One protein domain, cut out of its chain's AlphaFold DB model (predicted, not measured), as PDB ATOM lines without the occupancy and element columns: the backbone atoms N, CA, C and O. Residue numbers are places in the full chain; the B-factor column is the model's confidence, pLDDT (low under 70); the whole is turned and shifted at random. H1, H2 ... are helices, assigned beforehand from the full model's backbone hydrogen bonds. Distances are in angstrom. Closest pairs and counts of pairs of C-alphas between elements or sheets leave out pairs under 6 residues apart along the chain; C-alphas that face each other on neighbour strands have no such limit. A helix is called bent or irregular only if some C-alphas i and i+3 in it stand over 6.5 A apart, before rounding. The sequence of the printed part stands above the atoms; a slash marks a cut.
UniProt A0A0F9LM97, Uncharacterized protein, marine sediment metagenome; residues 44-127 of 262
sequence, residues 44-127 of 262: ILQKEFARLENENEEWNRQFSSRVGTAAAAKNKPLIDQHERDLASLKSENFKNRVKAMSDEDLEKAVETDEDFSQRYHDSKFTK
ATOM      1  N   ILE A  44      40.334 -41.023 -55.004       74.69
ATOM      2  CA  ILE A  44      39.683 -41.128 -56.315       74.69
ATOM      3  C   ILE A  44      38.272 -40.545 -56.232       74.69
ATOM      4  O   ILE A  44      37.895 -39.747 -57.089       74.69
ATOM      5  N   LEU A  45      37.532 -40.850 -55.162       73.44
ATOM      6  CA  LEU A  45      36.227 -40.237 -54.915       73.44
ATOM      7  C   LEU A  45      36.310 -38.717 -54.796       73.44
ATOM      8  O   LEU A  45      35.524 -38.020 -55.423       73.44
ATOM      9  N   GLN A  46      37.258 -38.189 -54.020       75.44
ATOM     10  CA  GLN A  46      37.437 -36.744 -53.864       75.44
ATOM     11  C   GLN A  46      37.751 -36.060 -55.196       75.44
ATOM     12  O   GLN A  46      37.230 -34.981 -55.471       75.44
ATOM     13  N   LYS A  47      38.565 -36.699 -56.043       80.38
ATOM     14  CA  LYS A  47      38.889 -36.184 -57.374       80.38
ATOM     15  C   LYS A  47      37.668 -36.168 -58.295       80.38
ATOM     16  O   LYS A  47      37.466 -35.188 -59.003       80.38
ATOM     17  N   GLU A  48      36.848 -37.215 -58.264       72.62
ATOM     18  CA  GLU A  48      35.612 -37.254 -59.050       72.62
ATOM     19  C   GLU A  48      34.539 -36.309 -58.512       72.62
ATOM     20  O   GLU A  48      33.851 -35.674 -59.304       72.62
ATOM     21  N   PHE A  49      34.441 -36.124 -57.194       71.06
ATOM     22  CA  PHE A  49      33.589 -35.088 -56.615       71.06
ATOM     23  C   PHE A  49      34.021 -33.701 -57.083       71.06
ATOM     24  O   PHE A  49      33.187 -32.972 -57.602       71.06
ATOM     25  N   ALA A  50      35.314 -33.378 -57.018       75.56
ATOM     26  CA  ALA A  50      35.827 -32.101 -57.511       75.56
ATOM     27  C   ALA A  50      35.605 -31.916 -59.024       75.56
ATOM     28  O   ALA A  50      35.368 -30.802 -59.487       75.56
ATOM     29  N   ARG A  51      35.660 -32.994 -59.819       78.81
ATOM     30  CA  ARG A  51      35.345 -32.941 -61.254       78.81
ATOM     31  C   ARG A  51      33.858 -32.662 -61.490       78.81
ATOM     32  O   ARG A  51      33.522 -31.754 -62.244       78.81
ATOM     33  N   LEU A  52      32.977 -33.394 -60.809       66.81
ATOM     34  CA  LEU A  52      31.521 -33.237 -60.900       66.81
ATOM     35  C   LEU A  52      31.036 -31.878 -60.371       66.81
ATOM     36  O   LEU A  52      30.097 -31.309 -60.923       66.81
ATOM     37  N   GLU A  53      31.702 -31.346 -59.349       67.56
ATOM     38  CA  GLU A  53      31.427 -30.036 -58.753       67.56
ATOM     39  C   GLU A  53      31.722 -28.883 -59.727       67.56
ATOM     40  O   GLU A  53      30.990 -27.893 -59.745       67.56
ATOM     41  N   ASN A  54      32.744 -29.042 -60.580       71.50
ATOM     42  CA  ASN A  54      33.154 -28.046 -61.574       71.50
ATOM     43  C   ASN A  54      32.442 -28.188 -62.929       71.50
ATOM     44  O   ASN A  54      32.225 -27.192 -63.613       71.50
ATOM     45  N   GLU A  55      32.102 -29.409 -63.348       67.56
ATOM     46  CA  GLU A  55      31.555 -29.662 -64.689       67.56
ATOM     47  C   GLU A  55      30.023 -29.596 -64.752       67.56
ATOM     48  O   GLU A  55      29.467 -29.482 -65.844       67.56
ATOM     49  N   ASN A  56      29.318 -29.689 -63.617       65.75
ATOM     50  CA  ASN A  56      27.875 -29.914 -63.638       65.75
ATOM     51  C   ASN A  56      27.132 -29.133 -62.535       65.75
ATOM     52  O   ASN A  56      26.821 -29.655 -61.463       65.75
ATOM     53  N   GLU A  57      26.806 -27.862 -62.812       67.56
ATOM     54  CA  GLU A  57      26.035 -26.984 -61.906       67.56
ATOM     55  C   GLU A  57      24.700 -27.604 -61.456       67.56
ATOM     56  O   GLU A  57      24.247 -27.380 -60.329       67.56
ATOM     57  N   GLU A  58      24.065 -28.399 -62.318       57.84
ATOM     58  CA  GLU A  58      22.793 -29.057 -62.024       57.84
ATOM     59  C   GLU A  58      22.972 -30.226 -61.041       57.84
ATOM     60  O   GLU A  58      22.174 -30.378 -60.111       57.84
ATOM     61  N   TRP A  59      24.073 -30.980 -61.160       64.88
ATOM     62  CA  TRP A  59      24.480 -31.971 -60.159       64.88
ATOM     63  C   TRP A  59      24.791 -31.298 -58.825       64.88
ATOM     64  O   TRP A  59      24.317 -31.754 -57.791       64.88
ATOM     65  N   ASN A  60      25.506 -30.173 -58.842       62.78
ATOM     66  CA  ASN A  60      25.891 -29.471 -57.624       62.78
ATOM     67  C   ASN A  60      24.664 -28.915 -56.875       62.78
ATOM     68  O   ASN A  60      24.551 -29.052 -55.653       62.78
ATOM     69  N   ARG A  61      23.667 -28.394 -57.611       62.00
ATOM     70  CA  ARG A  61      22.362 -28.023 -57.038       62.00
ATOM     71  C   ARG A  61      21.611 -29.225 -56.484       62.00
ATOM     72  O   ARG A  61      21.106 -29.126 -55.372       62.00
ATOM     73  N   GLN A  62      21.519 -30.341 -57.209       60.28
ATOM     74  CA  GLN A  62      20.771 -31.517 -56.746       60.28
ATOM     75  C   GLN A  62      21.452 -32.242 -55.578       60.28
ATOM     76  O   GLN A  62      20.774 -32.673 -54.646       60.28
ATOM     77  N   PHE A  63      22.779 -32.349 -55.594       61.56
ATOM     78  CA  PHE A  63      23.577 -32.958 -54.536       61.56
ATOM     79  C   PHE A  63      23.533 -32.103 -53.268       61.56
ATOM     80  O   PHE A  63      23.159 -32.606 -52.209       61.56
ATOM     81  N   SER A  64      23.767 -30.792 -53.373       62.66
ATOM     82  CA  SER A  64      23.628 -29.866 -52.239       62.66
ATOM     83  C   SER A  64      22.186 -29.814 -51.717       62.66
ATOM     84  O   SER A  64      21.956 -29.809 -50.510       62.66
ATOM     85  N   SER A  65      21.195 -29.860 -52.613       63.75
ATOM     86  CA  SER A  65      19.770 -29.885 -52.267       63.75
ATOM     87  C   SER A  65      19.348 -31.167 -51.556       63.75
ATOM     88  O   SER A  65      18.561 -31.099 -50.620       63.75
ATOM     89  N   ARG A  66      19.813 -32.345 -51.974       60.38
ATOM     90  CA  ARG A  66      19.354 -33.610 -51.381       60.38
ATOM     91  C   ARG A  66      20.253 -34.074 -50.252       60.38
ATOM     92  O   ARG A  66      19.754 -34.390 -49.181       60.38
ATOM     93  N   VAL A  67      21.564 -34.084 -50.468       60.12
ATOM     94  CA  VAL A  67      22.542 -34.548 -49.478       60.12
ATOM     95  C   VAL A  67      22.784 -33.478 -48.426       60.12
ATOM     96  O   VAL A  67      22.750 -33.796 -47.244       60.12
ATOM     97  N   GLY A  68      22.935 -32.210 -48.820       60.41
ATOM     98  CA  GLY A  68      23.098 -31.106 -47.871       60.41
ATOM     99  C   GLY A  68      21.871 -30.925 -46.978       60.41
ATOM    100  O   GLY A  68      22.007 -30.852 -45.761       60.41
ATOM    101  N   THR A  69      20.664 -30.964 -47.549       65.19
ATOM    102  CA  THR A  69      19.425 -30.830 -46.763       65.19
ATOM    103  C   THR A  69      19.125 -32.071 -45.923       65.19
ATOM    104  O   THR A  69      18.678 -31.925 -44.792       65.19
ATOM    105  N   ALA A  70      19.413 -33.289 -46.404       63.94
ATOM    106  CA  ALA A  70      19.249 -34.502 -45.595       63.94
ATOM    107  C   ALA A  70      20.292 -34.600 -44.471       63.94
ATOM    108  O   ALA A  70      19.957 -34.978 -43.350       63.94
ATOM    109  N   ALA A  71      21.548 -34.227 -44.738       60.03
ATOM    110  CA  ALA A  71      22.596 -34.165 -43.723       60.03
ATOM    111  C   ALA A  71      22.310 -33.063 -42.698       60.03
ATOM    112  O   ALA A  71      22.476 -33.297 -41.503       60.03
ATOM    113  N   ALA A  72      21.817 -31.901 -43.135       63.94
ATOM    114  CA  ALA A  72      21.345 -30.854 -42.241       63.94
ATOM    115  C   ALA A  72      20.151 -31.344 -41.414       63.94
ATOM    116  O   ALA A  72      20.202 -31.261 -40.198       63.94
ATOM    117  N   ALA A  73      19.123 -31.943 -42.014       65.12
ATOM    118  CA  ALA A  73      17.969 -32.456 -41.275       65.12
ATOM    119  C   ALA A  73      18.352 -33.526 -40.237       65.12
ATOM    120  O   ALA A  73      17.791 -33.555 -39.147       65.12
ATOM    121  N   LYS A  74      19.333 -34.382 -40.550       70.12
ATOM    122  CA  LYS A  74      19.807 -35.429 -39.638       70.12
ATOM    123  C   LYS A  74      20.717 -34.895 -38.528       70.12
ATOM    124  O   LYS A  74      20.599 -35.331 -37.388       70.12
ATOM    125  N   ASN A  75      21.634 -33.986 -38.854       63.66
ATOM    126  CA  ASN A  75      22.676 -33.547 -37.922       63.66
ATOM    127  C   ASN A  75      22.325 -32.248 -37.194       63.66
ATOM    128  O   ASN A  75      22.844 -32.026 -36.109       63.66
ATOM    129  N   LYS A  76      21.446 -31.400 -37.738       69.62
ATOM    130  CA  LYS A  76      21.015 -30.152 -37.093       69.62
ATOM    131  C   LYS A  76      20.405 -30.393 -35.709       69.62
ATOM    132  O   LYS A  76      20.821 -29.688 -34.802       69.62
ATOM    133  N   PRO A  77      19.543 -31.407 -35.482       67.50
ATOM    134  CA  PRO A  77      19.043 -31.695 -34.138       67.50
ATOM    135  C   PRO A  77      20.160 -32.054 -33.150       67.50
ATOM    136  O   PRO A  77      20.130 -31.611 -32.005       67.50
ATOM    137  N   LEU A  78      21.164 -32.814 -33.600       67.06
ATOM    138  CA  LEU A  78      22.320 -33.194 -32.781       67.06
ATOM    139  C   LEU A  78      23.241 -32.002 -32.507       67.06
ATOM    140  O   LEU A  78      23.717 -31.841 -31.390       67.06
ATOM    141  N   ILE A  79      23.463 -31.142 -33.502       67.62
ATOM    142  CA  ILE A  79      24.202 -29.886 -33.336       67.62
ATOM    143  C   ILE A  79      23.475 -28.998 -32.321       67.62
ATOM    144  O   ILE A  79      24.094 -28.544 -31.367       67.62
ATOM    145  N   ASP A  80      22.159 -28.843 -32.454       65.50
ATOM    146  CA  ASP A  80      21.338 -28.031 -31.551       65.50
ATOM    147  C   ASP A  80      21.286 -28.619 -30.140       65.50
ATOM    148  O   ASP A  80      21.188 -27.897 -29.147       65.50
ATOM    149  N   GLN A  81      21.347 -29.944 -30.020       69.44
ATOM    150  CA  GLN A  81      21.513 -30.615 -28.739       69.44
ATOM    151  C   GLN A  81      22.888 -30.312 -28.132       69.44
ATOM    152  O   GLN A  81      22.956 -29.867 -26.991       69.44
ATOM    153  N   HIS A  82      23.973 -30.459 -28.891       74.56
ATOM    154  CA  HIS A  82      25.323 -30.179 -28.402       74.56
ATOM    155  C   HIS A  82      25.555 -28.702 -28.061       74.56
ATOM    156  O   HIS A  82      26.252 -28.399 -27.094       74.56
ATOM    157  N   GLU A  83      24.960 -27.773 -28.806       71.75
ATOM    158  CA  GLU A  83      24.989 -26.346 -28.482       71.75
ATOM    159  C   GLU A  83      24.265 -26.060 -27.158       71.75
ATOM    160  O   GLU A  83      24.781 -25.308 -26.324       71.75
ATOM    161  N   ARG A  84      23.119 -26.715 -26.917       69.12
ATOM    162  CA  ARG A  84      22.404 -26.650 -25.632       69.12
ATOM    163  C   ARG A  84      23.220 -27.256 -24.493       69.12
ATOM    164  O   ARG A  84      23.337 -26.626 -23.440       69.12
ATOM    165  N   ASP A  85      23.834 -28.415 -24.705       69.69
ATOM    166  CA  ASP A  85      24.684 -29.075 -23.711       69.69
ATOM    167  C   ASP A  85      25.897 -28.204 -23.359       69.69
ATOM    168  O   ASP A  85      26.209 -28.010 -22.183       69.69
ATOM    169  N   LEU A  86      26.542 -27.593 -24.359       74.62
ATOM    170  CA  LEU A  86      27.640 -26.647 -24.151       74.62
ATOM    171  C   LEU A  86      27.201 -25.417 -23.357       74.62
ATOM    172  O   LEU A  86      27.933 -24.967 -22.473       74.62
ATOM    173  N   ALA A  87      26.032 -24.852 -23.661       70.25
ATOM    174  CA  ALA A  87      25.490 -23.721 -22.913       70.25
ATOM    175  C   ALA A  87      25.191 -24.104 -21.451       70.25
ATOM    176  O   ALA A  87      25.546 -23.357 -20.534       70.25
ATOM    177  N   SER A  88      24.609 -25.287 -21.234       71.44
ATOM    178  CA  SER A  88      24.320 -25.839 -19.908       71.44
ATOM    179  C   SER A  88      25.599 -26.047 -19.092       71.44
ATOM    180  O   SER A  88      25.740 -25.483 -18.006       71.44
ATOM    181  N   LEU A  89      26.592 -26.740 -19.661       73.50
ATOM    182  CA  LEU A  89      27.883 -26.998 -19.020       73.50
ATOM    183  C   LEU A  89      28.641 -25.707 -18.703       73.50
ATOM    184  O   LEU A  89      29.224 -25.585 -17.627       73.50
ATOM    185  N   LYS A  90      28.620 -24.712 -19.599       74.88
ATOM    186  CA  LYS A  90      29.225 -23.393 -19.336       74.88
ATOM    187  C   LYS A  90      28.564 -22.693 -18.146       74.88
ATOM    188  O   LYS A  90      29.269 -22.092 -17.335       74.88
ATOM    189  N   SER A  91      27.238 -22.771 -18.037       72.75
ATOM    190  CA  SER A  91      26.476 -22.195 -16.922       72.75
ATOM    191  C   SER A  91      26.760 -22.919 -15.604       72.75
ATOM    192  O   SER A  91      27.011 -22.284 -14.580       72.75
ATOM    193  N   GLU A  92      26.784 -24.251 -15.624       75.06
ATOM    194  CA  GLU A  92      27.090 -25.064 -14.448       75.06
ATOM    195  C   GLU A  92      28.527 -24.848 -13.964       75.06
ATOM    196  O   GLU A  92      28.756 -24.613 -12.776       75.06
ATOM    197  N   ASN A  93      29.493 -24.833 -14.886       79.88
ATOM    198  CA  ASN A  93      30.888 -24.554 -14.567       79.88
ATOM    199  C   ASN A  93      31.047 -23.161 -13.943       79.88
ATOM    200  O   ASN A  93      31.721 -23.020 -12.926       79.88
ATOM    201  N   PHE A  94      30.355 -22.152 -14.482       78.69
ATOM    202  CA  PHE A  94      30.347 -20.807 -13.910       78.69
ATOM    203  C   PHE A  94      29.769 -20.782 -12.487       78.69
ATOM    204  O   PHE A  94      30.384 -20.218 -11.586       78.69
ATOM    205  N   LYS A  95      28.639 -21.456 -12.241       76.00
ATOM    206  CA  LYS A  95      28.055 -21.575 -10.893       76.00
ATOM    207  C   LYS A  95      28.995 -22.274  -9.915       76.00
ATOM    208  O   LYS A  95      29.111 -21.843  -8.771       76.00
ATOM    209  N   ASN A  96      29.664 -23.338 -10.349       75.31
ATOM    210  CA  ASN A  96      30.623 -24.064  -9.519       75.31
ATOM    211  C   ASN A  96      31.867 -23.217  -9.234       75.31
ATOM    212  O   ASN A  96      32.344 -23.212  -8.103       75.31
ATOM    213  N   ARG A  97      32.334 -22.433 -10.215       80.50
ATOM    214  CA  ARG A  97      33.419 -21.460 -10.044       80.50
ATOM    215  C   ARG A  97      33.055 -20.390  -9.014       80.50
ATOM    216  O   ARG A  97      33.844 -20.151  -8.114       80.50
ATOM    217  N   VAL A  98      31.852 -19.815  -9.094       81.00
ATOM    218  CA  VAL A  98      31.345 -18.840  -8.110       81.00
ATOM    219  C   VAL A  98      31.234 -19.457  -6.712       81.00
ATOM    220  O   VAL A  98      31.672 -18.848  -5.748       81.00
ATOM    221  N   LYS A  99      30.697 -20.678  -6.585       78.19
ATOM    222  CA  LYS A  99      30.586 -21.380  -5.289       78.19
ATOM    223  C   LYS A  99      31.935 -21.737  -4.661       78.19
ATOM    224  O   LYS A  99      32.003 -21.903  -3.450       78.19
ATOM    225  N   ALA A 100      32.963 -21.937  -5.482       80.19
ATOM    226  CA  ALA A 100      34.306 -22.287  -5.032       80.19
ATOM    227  C   ALA A 100      35.171 -21.060  -4.690       80.19
ATOM    228  O   ALA A 100      36.262 -21.232  -4.152       80.19
ATOM    229  N   MET A 101      34.714 -19.848  -5.018       81.88
ATOM    230  CA  MET A 101      35.410 -18.602  -4.699       81.88
ATOM    231  C   MET A 101      35.056 -18.112  -3.296       81.88
ATOM    232  O   MET A 101      33.936 -18.303  -2.822       81.88
ATOM    233  N   SER A 102      36.022 -17.464  -2.645       83.06
ATOM    234  CA  SER A 102      35.767 -16.675  -1.442       83.06
ATOM    235  C   SER A 102      35.031 -15.378  -1.807       83.06
ATOM    236  O   SER A 102      35.109 -14.929  -2.951       83.06
ATOM    237  N   ASP A 103      34.336 -14.763  -0.847       77.62
ATOM    238  CA  ASP A 103      33.617 -13.501  -1.079       77.62
ATOM    239  C   ASP A 103      34.567 -12.373  -1.534       77.62
ATOM    240  O   ASP A 103      34.225 -11.599  -2.426       77.62
ATOM    241  N   GLU A 104      35.792 -12.345  -1.000       82.38
ATOM    242  CA  GLU A 104      36.844 -11.379  -1.351       82.38
ATOM    243  C   GLU A 104      37.344 -11.568  -2.796       82.38
ATOM    244  O   GLU A 104      37.531 -10.600  -3.538       82.38
ATOM    245  N   ASP A 105      37.522 -12.820  -3.234       83.56
ATOM    246  CA  ASP A 105      37.913 -13.136  -4.614       83.56
ATOM    247  C   ASP A 105      36.778 -12.865  -5.609       83.56
ATOM    248  O   ASP A 105      37.029 -12.481  -6.752       83.56
ATOM    249  N   LEU A 106      35.531 -13.053  -5.174       79.56
ATOM    250  CA  LEU A 106      34.328 -12.757  -5.946       79.56
ATOM    251  C   LEU A 106      34.191 -11.262  -6.210       79.56
ATOM    252  O   LEU A 106      33.983 -10.868  -7.354       79.56
ATOM    253  N   GLU A 107      34.332 -10.443  -5.172       78.44
ATOM    254  CA  GLU A 107      34.243  -8.986  -5.273       78.44
ATOM    255  C   GLU A 107      35.347  -8.449  -6.195       78.44
ATOM    256  O   GLU A 107      35.072  -7.724  -7.153       78.44
ATOM    257  N   LYS A 108      36.574  -8.957  -6.036       85.00
ATOM    258  CA  LYS A 108      37.690  -8.634  -6.928       85.00
ATOM    259  C   LYS A 108      37.448  -9.080  -8.373       85.00
ATOM    260  O   LYS A 108      37.787  -8.347  -9.300       85.00
ATOM    261  N   ALA A 109      36.888 -10.268  -8.599       79.62
ATOM    262  CA  ALA A 109      36.595 -10.769  -9.943       79.62
ATOM    263  C   ALA A 109      35.472  -9.973 -10.626       79.62
ATOM    264  O   ALA A 109      35.555  -9.720 -11.823       79.62
ATOM    265  N   VAL A 110      34.461  -9.529  -9.874       83.62
ATOM    266  CA  VAL A 110      33.384  -8.659 -10.377       83.62
ATOM    267  C   VAL A 110      33.917  -7.273 -10.752       83.62
ATOM    268  O   VAL A 110      33.446  -6.685 -11.723       83.62
ATOM    269  N   GLU A 111      34.905  -6.753 -10.025       81.00
ATOM    270  CA  GLU A 111      35.516  -5.454 -10.329       81.00
ATOM    271  C   GLU A 111      36.548  -5.500 -11.466       81.00
ATOM    272  O   GLU A 111      36.748  -4.497 -12.151       81.00
ATOM    273  N   THR A 112      37.235  -6.631 -11.660       85.00
ATOM    274  CA  THR A 112      38.385  -6.724 -12.583       85.00
ATOM    275  C   THR A 112      38.093  -7.423 -13.908       85.00
ATOM    276  O   THR A 112      38.818  -7.188 -14.874       85.00
ATOM    277  N   ASP A 113      37.057  -8.263 -13.979       85.38
ATOM    278  CA  ASP A 113      36.680  -9.028 -15.172       85.38
ATOM    279  C   ASP A 113      35.244  -8.659 -15.585       85.38
ATOM    280  O   ASP A 113      34.263  -9.083 -14.974       85.38
ATOM    281  N   GLU A 114      35.127  -7.827 -16.624       82.56
ATOM    282  CA  GLU A 114      33.854  -7.291 -17.131       82.56
ATOM    283  C   GLU A 114      32.923  -8.408 -17.647       82.56
ATOM    284  O   GLU A 114      31.722  -8.398 -17.366       82.56
ATOM    285  N   ASP A 115      33.483  -9.442 -18.284       80.62
ATOM    286  CA  ASP A 115      32.741 -10.625 -18.741       80.62
ATOM    287  C   ASP A 115      32.236 -11.463 -17.555       80.62
ATOM    288  O   ASP A 115      31.110 -11.980 -17.568       80.62
ATOM    289  N   PHE A 116      33.054 -11.611 -16.509       82.81
ATOM    290  CA  PHE A 116      32.653 -12.286 -15.275       82.81
ATOM    291  C   PHE A 116      31.576 -11.500 -14.532       82.81
ATOM    292  O   PHE A 116      30.603 -12.102 -14.083       82.81
ATOM    293  N   SER A 117      31.721 -10.180 -14.437       78.12
ATOM    294  CA  SER A 117      30.765  -9.271 -13.806       78.12
ATOM    295  C   SER A 117      29.394  -9.369 -14.465       78.12
ATOM    296  O   SER A 117      28.398  -9.656 -13.795       78.12
ATOM    297  N   GLN A 118      29.348  -9.260 -15.796       78.12
ATOM    298  CA  GLN A 118      28.119  -9.385 -16.569       78.12
ATOM    299  C   GLN A 118      27.457 -10.750 -16.344       78.12
ATOM    300  O   GLN A 118      26.284 -10.825 -15.985       78.12
ATOM    301  N   ARG A 119      28.226 -11.844 -16.438       75.25
ATOM    302  CA  ARG A 119      27.725 -13.207 -16.190       75.25
ATOM    303  C   ARG A 119      27.286 -13.437 -14.748       75.25
ATOM    304  O   ARG A 119      26.327 -14.170 -14.511       75.25
ATOM    305  N   TYR A 120      27.974 -12.837 -13.780       74.12
ATOM    306  CA  TYR A 120      27.649 -12.931 -12.362       74.12
ATOM    307  C   TYR A 120      26.331 -12.215 -12.080       74.12
ATOM    308  O   TYR A 120      25.424 -12.832 -11.518       74.12
ATOM    309  N   HIS A 121      26.175 -10.977 -12.555       71.56
ATOM    310  CA  HIS A 121      24.926 -10.226 -12.474       71.56
ATOM    311  C   HIS A 121      23.779 -10.948 -13.188       71.56
ATOM    312  O   HIS A 121      22.720 -11.147 -12.588       71.56
ATOM    313  N   ASP A 122      24.008 -11.451 -14.401       67.50
ATOM    314  CA  ASP A 122      23.019 -12.236 -15.136       67.50
ATOM    315  C   ASP A 122      22.633 -13.507 -14.366       67.50
ATOM    316  O   ASP A 122      21.456 -13.843 -14.288       67.50
ATOM    317  N   SER A 123      23.580 -14.195 -13.725       65.50
ATOM    318  CA  SER A 123      23.297 -15.413 -12.954       65.50
ATOM    319  C   SER A 123      22.589 -15.166 -11.615       65.50
ATOM    320  O   SER A 123      21.897 -16.058 -11.119       65.50
ATOM    321  N   LYS A 124      22.784 -13.981 -11.015       61.31
ATOM    322  CA  LYS A 124      22.275 -13.617  -9.683       61.31
ATOM    323  C   LYS A 124      20.924 -12.895  -9.750       61.31
ATOM    324  O   LYS A 124      20.121 -13.041  -8.831       61.31
ATOM    325  N   PHE A 125      20.672 -12.132 -10.818       47.22
ATOM    326  CA  PHE A 125      19.480 -11.285 -10.975       47.22
ATOM    327  C   PHE A 125      18.551 -11.719 -12.107       47.22
ATOM    328  O   PHE A 125      17.347 -11.469 -12.032       47.22
ATOM    329  N   THR A 126      19.054 -12.432 -13.114       44.16
ATOM    330  CA  THR A 126      18.174 -13.159 -14.026       44.16
ATOM    331  C   THR A 126      17.835 -14.459 -13.322       44.16
ATOM    332  O   THR A 126      18.710 -15.296 -13.085       44.16
ATOM    333  N   LYS A 127      16.553 -14.663 -12.977       40.00
ATOM    334  CA  LYS A 127      16.056 -16.032 -12.776       40.00
ATOM    335  C   LYS A 127      16.621 -16.852 -13.934       40.00
ATOM    336  O   LYS A 127      16.572 -16.343 -15.061       40.00
TER     337      LYS A 127
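AT A GLANCE: This is residues 44 to 127 of the 262 residues of an uncharacterized protein of marine sediment metagenome (UniProt A0A0F9LM97). The shape is one long bent helix, H2, with the short helix H1 set steeply across its first end and two short helices, H3 and H4, folded back at its other end as a small head. H2 makes the length, and its stretch from residue 64 to 90 stands free. The printed part has 84 residues with four named helices, H1, H2, H3 and H4 in that order, and no named strand, which is the class all helix. It is extended, a rod with a radius of gyration of the C-alphas of 23.4 A and spans of 66 by 24 by 20 A.

HOW THE PARTS SIT: H1, residues 44 to 55, is followed by H2, residues 57 to 100, after a tight link of one residue. By its hydrogen bonds H2 was assigned as one helix, but it is bent: C-alphas 74 and 77 are 6.7 A apart. Its arms, H2a from 57 to 74 and H2b from 77 to 100, stand at a steep tilt of 47 degrees. H1 and H2a touch only at the corner by their link, through residues 52 to 53 of H1 and 59 to 60 of H2a. Their closest C-alphas, those of Glu 53 and Asn 60, are 5.7 A apart, and the two run opposite ways at a steep tilt of 57 degrees. H3, residues 103 to 112, is close to H2b but not clearly touching it; the closest C-alphas, those of Val 98 and Leu 106, are 7.1 A apart. H3 and H2b run opposite ways at a steep tilt of 58 degrees. H4, residues 114 to 125, touches H3 only at the corner by their link, with its residues 116 to 120 alone. The closest C-alphas of that pair, Val 110 and Ser 117, are 4.4 A apart, at a steep tilt of 54 degrees, opposite ways. H4 and H2b are near each other, with 13 pairs of C-alphas within 10 A. H1 is apart from H2b, H3 and H4. Each O i to N i+4 pair is within hydrogen-bond range in H1, H2b, H3 and H4, and 13 of 14 are in H2a.

IN THESE COORDINATES: H1 begins at C-alpha 44 (39.683, -41.128, -56.315). H2a is 24.6 A long and H2b 34.2 A, the latter ending at C-alpha 100 (34.306, -22.287, -5.032). H1 measures 16.4 A, H3 14.2 A and H4 16.1 A; H4 ends at C-alpha 125 (19.480, -11.285, -10.975).

THE WHOLE: The C-alphas farthest apart, those of Glu 55 and Glu 104, are 66.1 A apart. The printed part has no cut, and its three links are tight. Mean pLDDT of the printed part is 71.3; 36 residues are under 70, among them 55 to 73 and 122 to 127.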